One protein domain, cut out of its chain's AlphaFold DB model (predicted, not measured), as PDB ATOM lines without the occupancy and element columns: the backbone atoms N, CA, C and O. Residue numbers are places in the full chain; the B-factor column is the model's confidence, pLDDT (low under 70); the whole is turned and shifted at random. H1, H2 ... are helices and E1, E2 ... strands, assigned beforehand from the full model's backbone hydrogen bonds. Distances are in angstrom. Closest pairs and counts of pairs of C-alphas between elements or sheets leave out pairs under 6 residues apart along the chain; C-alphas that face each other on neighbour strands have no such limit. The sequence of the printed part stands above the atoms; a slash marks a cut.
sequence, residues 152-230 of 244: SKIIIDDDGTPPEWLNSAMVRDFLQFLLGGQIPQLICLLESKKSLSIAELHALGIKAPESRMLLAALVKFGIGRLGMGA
ATOM      1  N   SER A 152     -39.331  19.577  44.812       92.50
ATOM      2  CA  SER A 152     -39.616  20.699  45.718       92.50
ATOM      3  C   SER A 152     -38.671  20.752  46.919       92.50
ATOM      4  O   SER A 152     -38.703  21.705  47.706       92.50
ATOM      5  N   LYS A 153     -37.840  19.717  47.071       94.25
ATOM      6  CA  LYS A 153     -36.922  19.510  48.181       94.25
ATOM      7  C   LYS A 153     -35.776  18.595  47.754       94.25
ATOM      8  O   LYS A 153     -36.004  17.640  47.018       94.25
ATOM      9  N   ILE A 154     -34.585  18.863  48.277       95.19
ATOM     10  CA  ILE A 154     -33.406  17.996  48.168       95.19
ATOM     11  C   ILE A 154     -32.935  17.579  49.562       95.19
ATOM     12  O   ILE A 154     -33.179  18.278  50.554       95.19
ATOM     13  N   ILE A 155     -32.265  16.435  49.637       95.50
ATOM     14  CA  ILE A 155     -31.518  15.996  50.817       95.50
ATOM     15  C   ILE A 155     -30.090  16.504  50.649       95.50
ATOM     16  O   ILE A 155     -29.532  16.372  49.567       95.50
ATOM     17  N   ILE A 156     -29.526  17.114  51.685       95.31
ATOM     18  CA  ILE A 156     -28.140  17.592  51.650       95.31
ATOM     19  C   ILE A 156     -27.232  16.382  51.843       95.31
ATOM     20  O   ILE A 156     -27.508  15.551  52.712       95.31
ATOM     21  N   ASP A 157     -26.218  16.259  50.993       92.38
ATOM     22  CA  ASP A 157     -25.300  15.128  51.019       92.38
ATOM     23  C   ASP A 157     -24.103  15.449  51.916       92.38
ATOM     24  O   ASP A 157     -23.330  16.361  51.628       92.38
ATOM     25  N   ASP A 158     -23.980  14.721  53.029       88.81
ATOM     26  CA  ASP A 158     -22.888  14.918  53.987       88.81
ATOM     27  C   ASP A 158     -21.538  14.436  53.418       88.81
ATOM     28  O   ASP A 158     -20.496  14.952  53.821       88.81
ATOM     29  N   ASP A 159     -21.560  13.478  52.483       90.75
ATOM     30  CA  ASP A 159     -20.372  12.922  51.821       90.75
ATOM     31  C   ASP A 159     -20.101  13.583  50.453       90.75
ATOM     32  O   ASP A 159     -19.135  13.244  49.765       90.75
ATOM     33  N   GLY A 160     -20.962  14.526  50.057       91.56
ATOM     34  CA  GLY A 160     -20.912  15.215  48.777       91.56
ATOM     35  C   GLY A 160     -19.961  16.414  48.741       91.56
ATOM     36  O   GLY A 160     -19.057  16.592  49.561       91.56
ATOM     37  N   THR A 161     -20.172  17.280  47.752       94.81
ATOM     38  CA  THR A 161     -19.427  18.536  47.621       94.81
ATOM     39  C   THR A 161     -19.785  19.469  48.776       94.81
ATOM     40  O   THR A 161     -20.967  19.726  49.015       94.81
ATOM     41  N   PRO A 162     -18.796  20.051  49.471       94.69
ATOM     42  CA  PRO A 162     -19.087  20.850  50.645       94.69
ATOM     43  C   PRO A 162     -19.627  22.246  50.245       94.69
ATOM     44  O   PRO A 162     -19.207  22.805  49.218       94.69
ATOM     45  N   PRO A 163     -20.577  22.839  51.004       94.56
ATOM     46  CA  PRO A 163     -21.283  24.063  50.607       94.56
ATOM     47  C   PRO A 163     -20.392  25.277  50.303       94.56
ATOM     48  O   PRO A 163     -20.762  26.126  49.488       94.56
ATOM     49  N   GLU A 164     -19.198  25.381  50.891       93.56
ATOM     50  CA  GLU A 164     -18.248  26.459  50.607       93.56
ATOM     51  C   GLU A 164     -17.807  26.509  49.139       93.56
ATOM     52  O   GLU A 164     -17.403  27.574  48.656       93.56
ATOM     53  N   TRP A 165     -17.939  25.399  48.403       93.62
ATOM     54  CA  TRP A 165     -17.623  25.313  46.980       93.62
ATOM     55  C   TRP A 165     -18.478  26.255  46.119       93.62
ATOM     56  O   TRP A 165     -18.046  26.677  45.041       93.62
ATOM     57  N   LEU A 166     -19.634  26.697  46.631       93.25
ATOM     58  CA  LEU A 166     -20.459  27.735  46.005       93.25
ATOM     59  C   LEU A 166     -19.736  29.088  45.857       93.25
ATOM     60  O   LEU A 166     -20.157  29.924  45.058       93.25
ATOM     61  N   ASN A 167     -18.631  29.309  46.580       92.25
ATOM     62  CA  ASN A 167     -17.765  30.483  46.425       92.25
ATOM     63  C   ASN A 167     -16.663  30.319  45.366       92.25
ATOM     64  O   ASN A 167     -15.883  31.257  45.157       92.25
ATOM     65  N   SER A 168     -16.553  29.160  44.714       91.44
ATOM     66  CA  SER A 168     -15.604  28.974  43.615       91.44
ATOM     67  C   SER A 168     -15.896  29.966  42.483       91.44
ATOM     68  O   SER A 168     -17.040  30.362  42.271       91.44
ATOM     69  N   ALA A 169     -14.852  30.425  41.784       85.44
ATOM     70  CA  ALA A 169     -14.952  31.597  40.908       85.44
ATOM     71  C   ALA A 169     -16.075  31.485  39.862       85.44
ATOM     72  O   ALA A 169     -16.915  32.372  39.785       85.44
ATOM     73  N   MET A 170     -16.132  30.365  39.138       85.00
ATOM     74  CA  MET A 170     -17.141  30.137  38.099       85.00
ATOM     75  C   MET A 170     -18.556  29.967  38.671       85.00
ATOM     76  O   MET A 170     -19.510  30.542  38.153       85.00
ATOM     77  N   VAL A 171     -18.707  29.198  39.752       88.62
ATOM     78  CA  VAL A 171     -20.027  28.913  40.342       88.62
ATOM     79  C   VAL A 171     -20.609  30.162  40.977       88.62
ATOM     80  O   VAL A 171     -21.789  30.449  40.791       88.62
ATOM     81  N   ARG A 172     -19.776  30.950  41.660       90.69
ATOM     82  CA  ARG A 172     -20.181  32.228  42.235       90.69
ATOM     83  C   ARG A 172     -20.732  33.169  41.171       90.69
ATOM     84  O   ARG A 172     -21.753  33.791  41.429       90.69
ATOM     85  N   ASP A 173     -20.105  33.258  40.000       87.88
ATOM     86  CA  ASP A 173     -20.554  34.166  38.940       87.88
ATOM     87  C   ASP A 173     -21.946  33.774  38.411       87.88
ATOM     88  O   ASP A 173     -22.825  34.630  38.289       87.88
ATOM     89  N   PHE A 174     -22.204  32.476  38.209       89.56
ATOM     90  CA  PHE A 174     -23.536  31.998  37.826       89.56
ATOM     91  C   PHE A 174     -24.564  32.138  38.953       89.56
ATOM     92  O   PHE A 174     -25.699  32.564  38.726       89.56
ATOM     93  N   LEU A 175     -24.185  31.823  40.193       89.69
ATOM     94  CA  LEU A 175     -25.083  31.926  41.338       89.69
ATOM     95  C   LEU A 175     -25.382  33.370  41.723       89.69
ATOM     96  O   LEU A 175     -26.472  33.640  42.219       89.69
ATOM     97  N   GLN A 176     -24.485  34.318  41.453       88.12
ATOM     98  CA  GLN A 176     -24.739  35.741  41.663       88.12
ATOM     99  C   GLN A 176     -25.968  36.198  40.868       88.12
ATOM    100  O   GLN A 176     -26.761  36.997  41.370       88.12
ATOM    101  N   PHE A 177     -26.171  35.652  39.667       84.94
ATOM    102  CA  PHE A 177     -27.360  35.918  38.864       84.94
ATOM    103  C   PHE A 177     -28.644  35.379  39.516       84.94
ATOM    104  O   PHE A 177     -29.666  36.072  39.525       84.94
ATOM    105  N   LEU A 178     -28.594  34.161  40.068       84.44
ATOM    106  CA  LEU A 178     -29.748  33.489  40.679       84.44
ATOM    107  C   LEU A 178     -30.093  34.040  42.071       84.44
ATOM    108  O   LEU A 178     -31.266  34.181  42.408       84.44
ATOM    109  N   LEU A 179     -29.076  34.368  42.870       85.94
ATOM    110  CA  LEU A 179     -29.185  34.669  44.300       85.94
ATOM    111  C   LEU A 179     -28.994  36.150  44.644       85.94
ATOM    112  O   LEU A 179     -29.229  36.536  45.784       85.94
ATOM    113  N   GLY A 180     -28.517  36.988  43.717       82.31
ATOM    114  CA  GLY A 180     -28.329  38.423  43.961       82.31
ATOM    115  C   GLY A 180     -27.409  38.753  45.146       82.31
ATOM    116  O   GLY A 180     -27.608  39.773  45.802       82.31
ATOM    117  N   GLY A 181     -26.434  37.888  45.450       84.81
ATOM    118  CA  GLY A 181     -25.496  38.043  46.571       84.81
ATOM    119  C   GLY A 181     -25.848  37.267  47.845       84.81
ATOM    120  O   GLY A 181     -25.120  37.370  48.826       84.81
ATOM    121  N   GLN A 182     -26.916  36.464  47.841       90.50
ATOM    122  CA  GLN A 182     -27.340  35.667  49.003       90.50
ATOM    123  C   GLN A 182     -26.567  34.341  49.196       90.50
ATOM    124  O   GLN A 182     -27.008  33.463  49.940       90.50
ATOM    125  N   ILE A 183     -25.419  34.166  48.530       93.00
ATOM    126  CA  ILE A 183     -24.599  32.944  48.627       93.00
ATOM    127  C   ILE A 183     -24.209  32.628  50.088       93.00
ATOM    128  O   ILE A 183     -24.402  31.484  50.497       93.00
ATOM    129  N   PRO A 184     -23.748  33.588  50.924       93.81
ATOM    130  CA  PRO A 184     -23.404  33.292  52.320       93.81
ATOM    131  C   PRO A 184     -24.589  32.782  53.155       93.81
ATOM    132  O   PRO A 184     -24.427  31.900  53.995       93.81
ATOM    133  N   GLN A 185     -25.790  33.316  52.920       94.06
ATOM    134  CA  GLN A 185     -27.015  32.898  53.602       94.06
ATOM    135  C   GLN A 185     -27.421  31.486  53.180       94.06
ATOM    136  O   GLN A 185     -27.835  30.694  54.025       94.06
ATOM    137  N   LEU A 186     -27.272  31.161  51.892       94.56
ATOM    138  CA  LEU A 186     -27.514  29.817  51.382       94.56
ATOM    139  C   LEU A 186     -26.539  28.803  51.989       94.56
ATOM    140  O   LEU A 186     -26.982  27.752  52.436       94.56
ATOM    141  N   ILE A 187     -25.244  29.126  52.059       95.31
ATOM    142  CA  ILE A 187     -24.230  28.257  52.680       95.31
ATOM    143  C   ILE A 187     -24.586  27.977  54.142       95.31
ATOM    144  O   ILE A 187     -24.694  26.820  54.531       95.31
ATOM    145  N   CYS A 188     -24.887  29.018  54.924       94.81
ATOM    146  CA  CYS A 188     -25.297  28.854  56.320       94.81
ATOM    147  C   CYS A 188     -26.563  27.983  56.461       94.81
ATOM    148  O   CYS A 188     -26.693  27.186  57.395       94.81
ATOM    149  N   LEU A 189     -27.505  28.099  55.521       94.25
ATOM    150  CA  LEU A 189     -28.706  27.267  55.496       94.25
ATOM    151  C   LEU A 189     -28.389  25.797  55.173       94.25
ATOM    152  O   LEU A 189     -28.976  24.913  55.795       94.25
ATOM    153  N   LEU A 190     -27.473  25.545  54.235       95.50
ATOM    154  CA  LEU A 190     -27.023  24.204  53.861       95.50
ATOM    155  C   LEU A 190     -26.263  23.527  55.012       95.50
ATOM    156  O   LEU A 190     -26.536  22.380  55.337       95.50
ATOM    157  N   GLU A 191     -25.380  24.250  55.697       94.19
ATOM    158  CA  GLU A 191     -24.604  23.719  56.828       94.19
ATOM    159  C   GLU A 191     -25.465  23.428  58.069       94.19
ATOM    160  O   GLU A 191     -25.140  22.564  58.883       94.19
ATOM    161  N   SER A 192     -26.571  24.158  58.244       93.81
ATOM    162  CA  SER A 192     -27.421  24.047  59.437       93.81
ATOM    163  C   SER A 192     -28.540  23.011  59.322       93.81
ATOM    164  O   SER A 192     -29.262  22.779  60.298       93.81
ATOM    165  N   LYS A 193     -28.729  22.389  58.151       93.88
ATOM    166  CA  LYS A 193     -29.868  21.507  57.869       93.88
ATOM    167  C   LYS A 193     -29.445  20.223  57.166       93.88
ATOM    168  O   LYS A 193     -28.369  20.115  56.610       93.88
ATOM    169  N   LYS A 194     -30.347  19.236  57.175       94.19
ATOM    170  CA  LYS A 194     -30.205  17.971  56.424       94.19
ATOM    171  C   LYS A 194     -30.957  17.960  55.098       94.19
ATOM    172  O   LYS A 194     -30.899  17.003  54.336       94.19
ATOM    173  N   SER A 195     -31.723  19.008  54.831       95.88
ATOM    174  CA  SER A 195     -32.498  19.135  53.608       95.88
ATOM    175  C   SER A 195     -32.828  20.586  53.330       95.88
ATOM    176  O   SER A 195     -32.968  21.363  54.276       95.88
ATOM    177  N   LEU A 196     -33.053  20.899  52.060       96.06
ATOM    178  CA  LEU A 196     -33.423  22.226  51.596       96.06
ATOM    179  C   LEU A 196     -34.648  22.140  50.686       96.06
ATOM    180  O   LEU A 196     -34.695  21.315  49.776       96.06
ATOM    181  N   SER A 197     -35.639  22.989  50.929       95.38
ATOM    182  CA  SER A 197     -36.901  23.046  50.189       95.38
ATOM    183  C   SER A 197     -37.123  24.388  49.496       95.38
ATOM    184  O   SER A 197     -36.609  25.424  49.919       95.38
ATOM    185  N   ILE A 198     -37.973  24.391  48.465       93.25
ATOM    186  CA  ILE A 198     -38.407  25.614  47.775       93.25
ATOM    187  C   ILE A 198     -39.022  26.622  48.762       93.25
ATOM    188  O   ILE A 198     -38.780  27.818  48.646       93.25
ATOM    189  N   ALA A 199     -39.773  26.161  49.768       93.69
ATOM    190  CA  ALA A 199     -40.375  27.040  50.773       93.69
ATOM    191  C   ALA A 199     -39.326  27.814  51.593       93.69
ATOM    192  O   ALA A 199     -39.537  28.978  51.934       93.69
ATOM    193  N   GLU A 200     -38.182  27.195  51.881       94.06
ATOM    194  CA  GLU A 200     -37.078  27.845  52.594       94.06
ATOM    195  C   GLU A 200     -36.336  28.838  51.695       94.06
ATOM    196  O   GLU A 200     -35.979  29.923  52.150       94.06
ATOM    197  N   LEU A 201     -36.181  28.522  50.408       93.38
ATOM    198  CA  LEU A 201     -35.632  29.453  49.417       93.38
ATOM    199  C   LEU A 201     -36.546  30.673  49.217       93.38
ATOM    200  O   LEU A 201     -36.073  31.808  49.168       93.38
ATOM    201  N   HIS A 202     -37.862  30.463  49.213       93.62
ATOM    202  CA  HIS A 202     -38.841  31.548  49.206       93.62
ATOM    203  C   HIS A 202     -38.737  32.433  50.453       93.62
ATOM    204  O   HIS A 202     -38.874  33.651  50.346       93.62
ATOM    205  N   ALA A 203     -38.451  31.855  51.626       91.50
ATOM    206  CA  ALA A 203     -38.239  32.620  52.855       91.50
ATOM    207  C   ALA A 203     -36.972  33.501  52.805       91.50
ATOM    208  O   ALA A 203     -36.926  34.527  53.481       91.50
ATOM    209  N   LEU A 204     -35.986  33.155  51.967       89.00
ATOM    210  CA  LEU A 204     -34.830  34.007  51.643       89.00
ATOM    211  C   LEU A 204     -35.144  35.083  50.579       89.00
ATOM    212  O   LEU A 204     -34.316  35.945  50.288       89.00
ATOM    213  N   GLY A 205     -36.356  35.078  50.016       89.44
ATOM    214  CA  GLY A 205     -36.794  36.014  48.978       89.44
ATOM    215  C   GLY A 205     -36.470  35.569  47.548       89.44
ATOM    216  O   GLY A 205     -36.619  36.365  46.618       89.44
ATOM    217  N   ILE A 206     -36.048  34.318  47.353       88.69
ATOM    218  CA  ILE A 206     -35.793  33.739  46.030       88.69
ATOM    219  C   ILE A 206     -37.138  33.320  45.426       88.69
ATOM    220  O   ILE A 206     -37.979  32.725  46.092       88.69
ATOM    221  N   LYS A 207     -37.381  33.665  44.160       86.75
ATOM    222  CA  LYS A 207     -38.648  33.367  43.472       86.75
ATOM    223  C   LYS A 207     -38.727  31.897  43.042       86.75
ATOM    224  O   LYS A 207     -37.718  31.200  43.026       86.75
ATOM    225  N   ALA A 208     -39.923  31.422  42.688       80.19
ATOM    226  CA  ALA A 208     -40.162  30.001  42.416       80.19
ATOM    227  C   ALA A 208     -39.338  29.401  41.252       80.19
ATOM    228  O   ALA A 208     -38.717  28.358  41.480       80.19
ATOM    229  N   PRO A 209     -39.249  30.018  40.051       84.06
ATOM    230  CA  PRO A 209     -38.414  29.488  38.966       84.06
ATOM    231  C   PRO A 209     -36.930  29.413  39.350       84.06
ATOM    232  O   PRO A 209     -36.279  28.389  39.147       84.06
ATOM    233  N   GLU A 210     -36.411  30.471  39.974       89.12
ATOM    234  CA  GLU A 210     -35.033  30.552  40.454       89.12
ATOM    235  C   GLU A 210     -34.760  29.562  41.594       89.12
ATOM    236  O   GLU A 210     -33.674  28.997  41.664       89.12
ATOM    237  N   SER A 211     -35.747  29.294  42.453       92.25
ATOM    238  CA  SER A 211     -35.617  28.331  43.552       92.25
ATOM    239  C   SER A 211     -35.475  26.905  43.032       92.25
ATOM    240  O   SER A 211     -34.628  26.159  43.511       92.25
ATOM    241  N   ARG A 212     -36.263  26.523  42.021       92.44
ATOM    242  CA  ARG A 212     -36.156  25.202  41.386       92.44
ATOM    243  C   ARG A 212     -34.844  25.050  40.615       92.44
ATOM    244  O   ARG A 212     -34.181  24.029  40.756       92.44
ATOM    245  N   MET A 213     -34.448  26.085  39.871       93.12
ATOM    246  CA  MET A 213     -33.141  26.152  39.212       93.12
ATOM    247  C   MET A 213     -31.996  25.985  40.218       93.12
ATOM    248  O   MET A 213     -31.042  25.263  39.957       93.12
ATOM    249  N   LEU A 214     -32.104  26.614  41.389       94.38
ATOM    250  CA  LEU A 214     -31.109  26.492  42.445       94.38
ATOM    251  C   LEU A 214     -31.070  25.085  43.049       94.38
ATOM    252  O   LEU A 214     -29.981  24.564  43.254       94.38
ATOM    253  N   LEU A 215     -32.221  24.453  43.306       95.31
ATOM    254  CA  LEU A 215     -32.245  23.060  43.764       95.31
ATOM    255  C   LEU A 215     -31.586  22.125  42.744       95.31
ATOM    256  O   LEU A 215     -30.771  21.297  43.137       95.31
ATOM    257  N   ALA A 216     -31.886  22.295  41.453       95.06
ATOM    258  CA  ALA A 216     -31.225  21.554  40.384       95.06
ATOM    259  C   ALA A 216     -29.707  21.799  40.404       95.06
ATOM    260  O   ALA A 216     -28.939  20.846  40.475       95.06
ATOM    261  N   ALA A 217     -29.261  23.056  40.463       95.25
ATOM    262  CA  ALA A 217     -27.839  23.394  40.523       95.25
ATOM    263  C   ALA A 217     -27.127  22.734  41.718       95.25
ATOM    264  O   ALA A 217     -26.037  22.194  41.560       95.25
ATOM    265  N   LEU A 218     -27.744  22.731  42.903       95.56
ATOM    266  CA  LEU A 218     -27.182  22.089  44.095       95.56
ATOM    267  C   LEU A 218     -27.047  20.572  43.929       95.56
ATOM    268  O   LEU A 218     -26.041  20.014  44.363       95.56
ATOM    269  N   VAL A 219     -28.012  19.925  43.266       95.25
ATOM    270  CA  VAL A 219     -27.898  18.507  42.891       95.25
ATOM    271  C   VAL A 219     -26.768  18.306  41.889       95.25
ATOM    272  O   VAL A 219     -25.912  17.455  42.087       95.25
ATOM    273  N   LYS A 220     -26.690  19.150  40.856       93.94
ATOM    274  CA  LYS A 220     -25.635  19.099  39.834       93.94
ATOM    275  C   LYS A 220     -24.230  19.223  40.414       93.94
ATOM    276  O   LYS A 220     -23.288  18.649  39.882       93.94
ATOM    277  N   PHE A 221     -24.085  20.022  41.463       94.00
ATOM    278  CA  PHE A 221     -22.813  20.228  42.141       94.00
ATOM    279  C   PHE A 221     -22.488  19.129  43.154       94.00
ATOM    280  O   PHE A 221     -21.417  19.187  43.749       94.00
ATOM    281  N   GLY A 222     -23.374  18.152  43.368       94.00
ATOM    282  CA  GLY A 222     -23.191  17.098  44.366       94.00
ATOM    283  C   GLY A 222     -23.313  17.592  45.809       94.00
ATOM    284  O   GLY A 222     -22.815  16.941  46.712       94.00
ATOM    285  N   ILE A 223     -23.925  18.760  46.044       95.56
ATOM    286  CA  ILE A 223     -24.178  19.289  47.402       95.56
ATOM    287  C   ILE A 223     -25.431  18.637  48.005       95.56
ATOM    288  O   ILE A 223     -25.619  18.578  49.221       95.56
ATOM    289  N   GLY A 224     -26.335  18.164  47.153       94.31
ATOM    290  CA  GLY A 224     -27.505  17.426  47.585       94.31
ATOM    291  C   GLY A 224     -27.966  16.428  46.544       94.31
ATOM    292  O   GLY A 224     -27.488  16.401  45.417       94.31
ATOM    293  N   ARG A 225     -28.946  15.627  46.929       92.19
ATOM    294  CA  ARG A 225     -29.543  14.584  46.102       92.19
ATOM    295  C   ARG A 225     -31.058  14.642  46.158       92.19
ATOM    296  O   ARG A 225     -31.655  15.189  47.095       92.19
ATOM    297  N   LEU A 226     -31.686  14.064  45.146       88.19
ATOM    298  CA  LEU A 226     -33.124  13.841  45.153       88.19
ATOM    299  C   LEU A 226     -33.467  12.834  46.262       88.19
ATOM    300  O   LEU A 226     -32.741  11.873  46.495       88.19
ATOM    301  N   GLY A 227     -34.548  13.078  47.005       69.69
ATOM    302  CA  GLY A 227     -35.019  12.105  47.992       69.69
ATOM    303  C   GLY A 227     -35.582  10.864  47.298       69.69
ATOM    304  O   GLY A 227     -36.260  11.001  46.279       69.69
ATOM    305  N   MET A 228     -35.342   9.673  47.862       49.72
ATOM    306  CA  MET A 228     -35.942   8.422  47.373       49.72
ATOM    307  C   MET A 228     -37.470   8.589  47.286       49.72
ATOM    308  O   MET A 228     -38.126   8.801  48.306       49.72
ATOM    309  N   GLY A 229     -38.013   8.567  46.066       44.53
ATOM    310  CA  GLY A 229     -39.432   8.820  45.773       44.53
ATOM    311  C   GLY A 229     -39.722   9.985  44.815       44.53
ATOM    312  O   GLY A 229     -40.889  10.254  44.551       44.53
ATOM    313  N   ALA A 230     -38.700  10.683  44.301       40.22
ATOM    314  CA  ALA A 230     -38.862  11.721  43.270       40.22
ATOM    315  C   ALA A 230     -38.526  11.254  41.838       40.22
ATOM    316  O   ALA A 230     -38.703  12.018  40.891       40.22
TER     317      ALA A 230
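What this domain is: This is residues 152 to 230 of the 244 residues of a protein of Synechococcus sp. WH 5701 (UniProt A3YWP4). A small three-stranded sheet has helix H5 packed over its inner strand E1, with H3 also packed on the sheet. H1 and H2 pack with H3 away from the sheet, and H4 packs on H5. The printed part has 79 residues, in the order E1 H1 H2 H3 E2 H4 H5 E3; the sheet, E2 E1 E3, is antiparallel and the class is mostly helix. The whole is compact, with a radius of gyration of the C-alphas of 11.3 A and spans of 31 by 25 by 20 A.

Where its parts are: E1 is residues 153 to 156, from C-alpha 153 at (-36.922, 19.510, 48.181). H1 is residues 163 to 167, H2 169 to 179, 15.0 A long, and H3 183 to 191, 12.3 A. E2 is residues 195 to 197, H4 198 to 203, H5 208 to 220, 18.3 A, and E3 224 to 226, ending at C-alpha 226 at (-33.124, 13.841, 45.153).

How they stand to each other: E1 pairs with E3, N 155 to O 225 at 2.9 A, and with E2, N 154 to O 196 at 2.9 A. H3 and H5 on one face of the sheet make two layers. E2, H4 H5, E3 form a split strand-helix-strand unit, E1 lying between its strands, with a right-handed crossover. H5 is over E1 at a height over the sheet of 9.4 A; its closest C-alphas to E1 are Leu 215 and Ile 154, 6.8 A. H4 touches H5, closest C-alphas Ile 198 and Ser 211, 5.7 A, at a steep tilt of 61 degrees. H1 touches H3, closest C-alphas Pro 163 and Ile 187, 5.5 A. H2 only just touches H3, with 3 pairs of C-alphas within 8 A, closest Leu 175 and Ile 183, 7.4 A. Every O i to N i+4 pair is within hydrogen-bond range in H3, H4 and H5; H2 has 5 of 7, H1 0 of 1 but 2 of 2 O i to N i+3.

The domain as a whole: The C-alphas farthest apart, Ala 169 and Gly 229, are 33.8 A apart. The printed part has no cut and no long link. Residues 227 to 230 have pLDDT under 70.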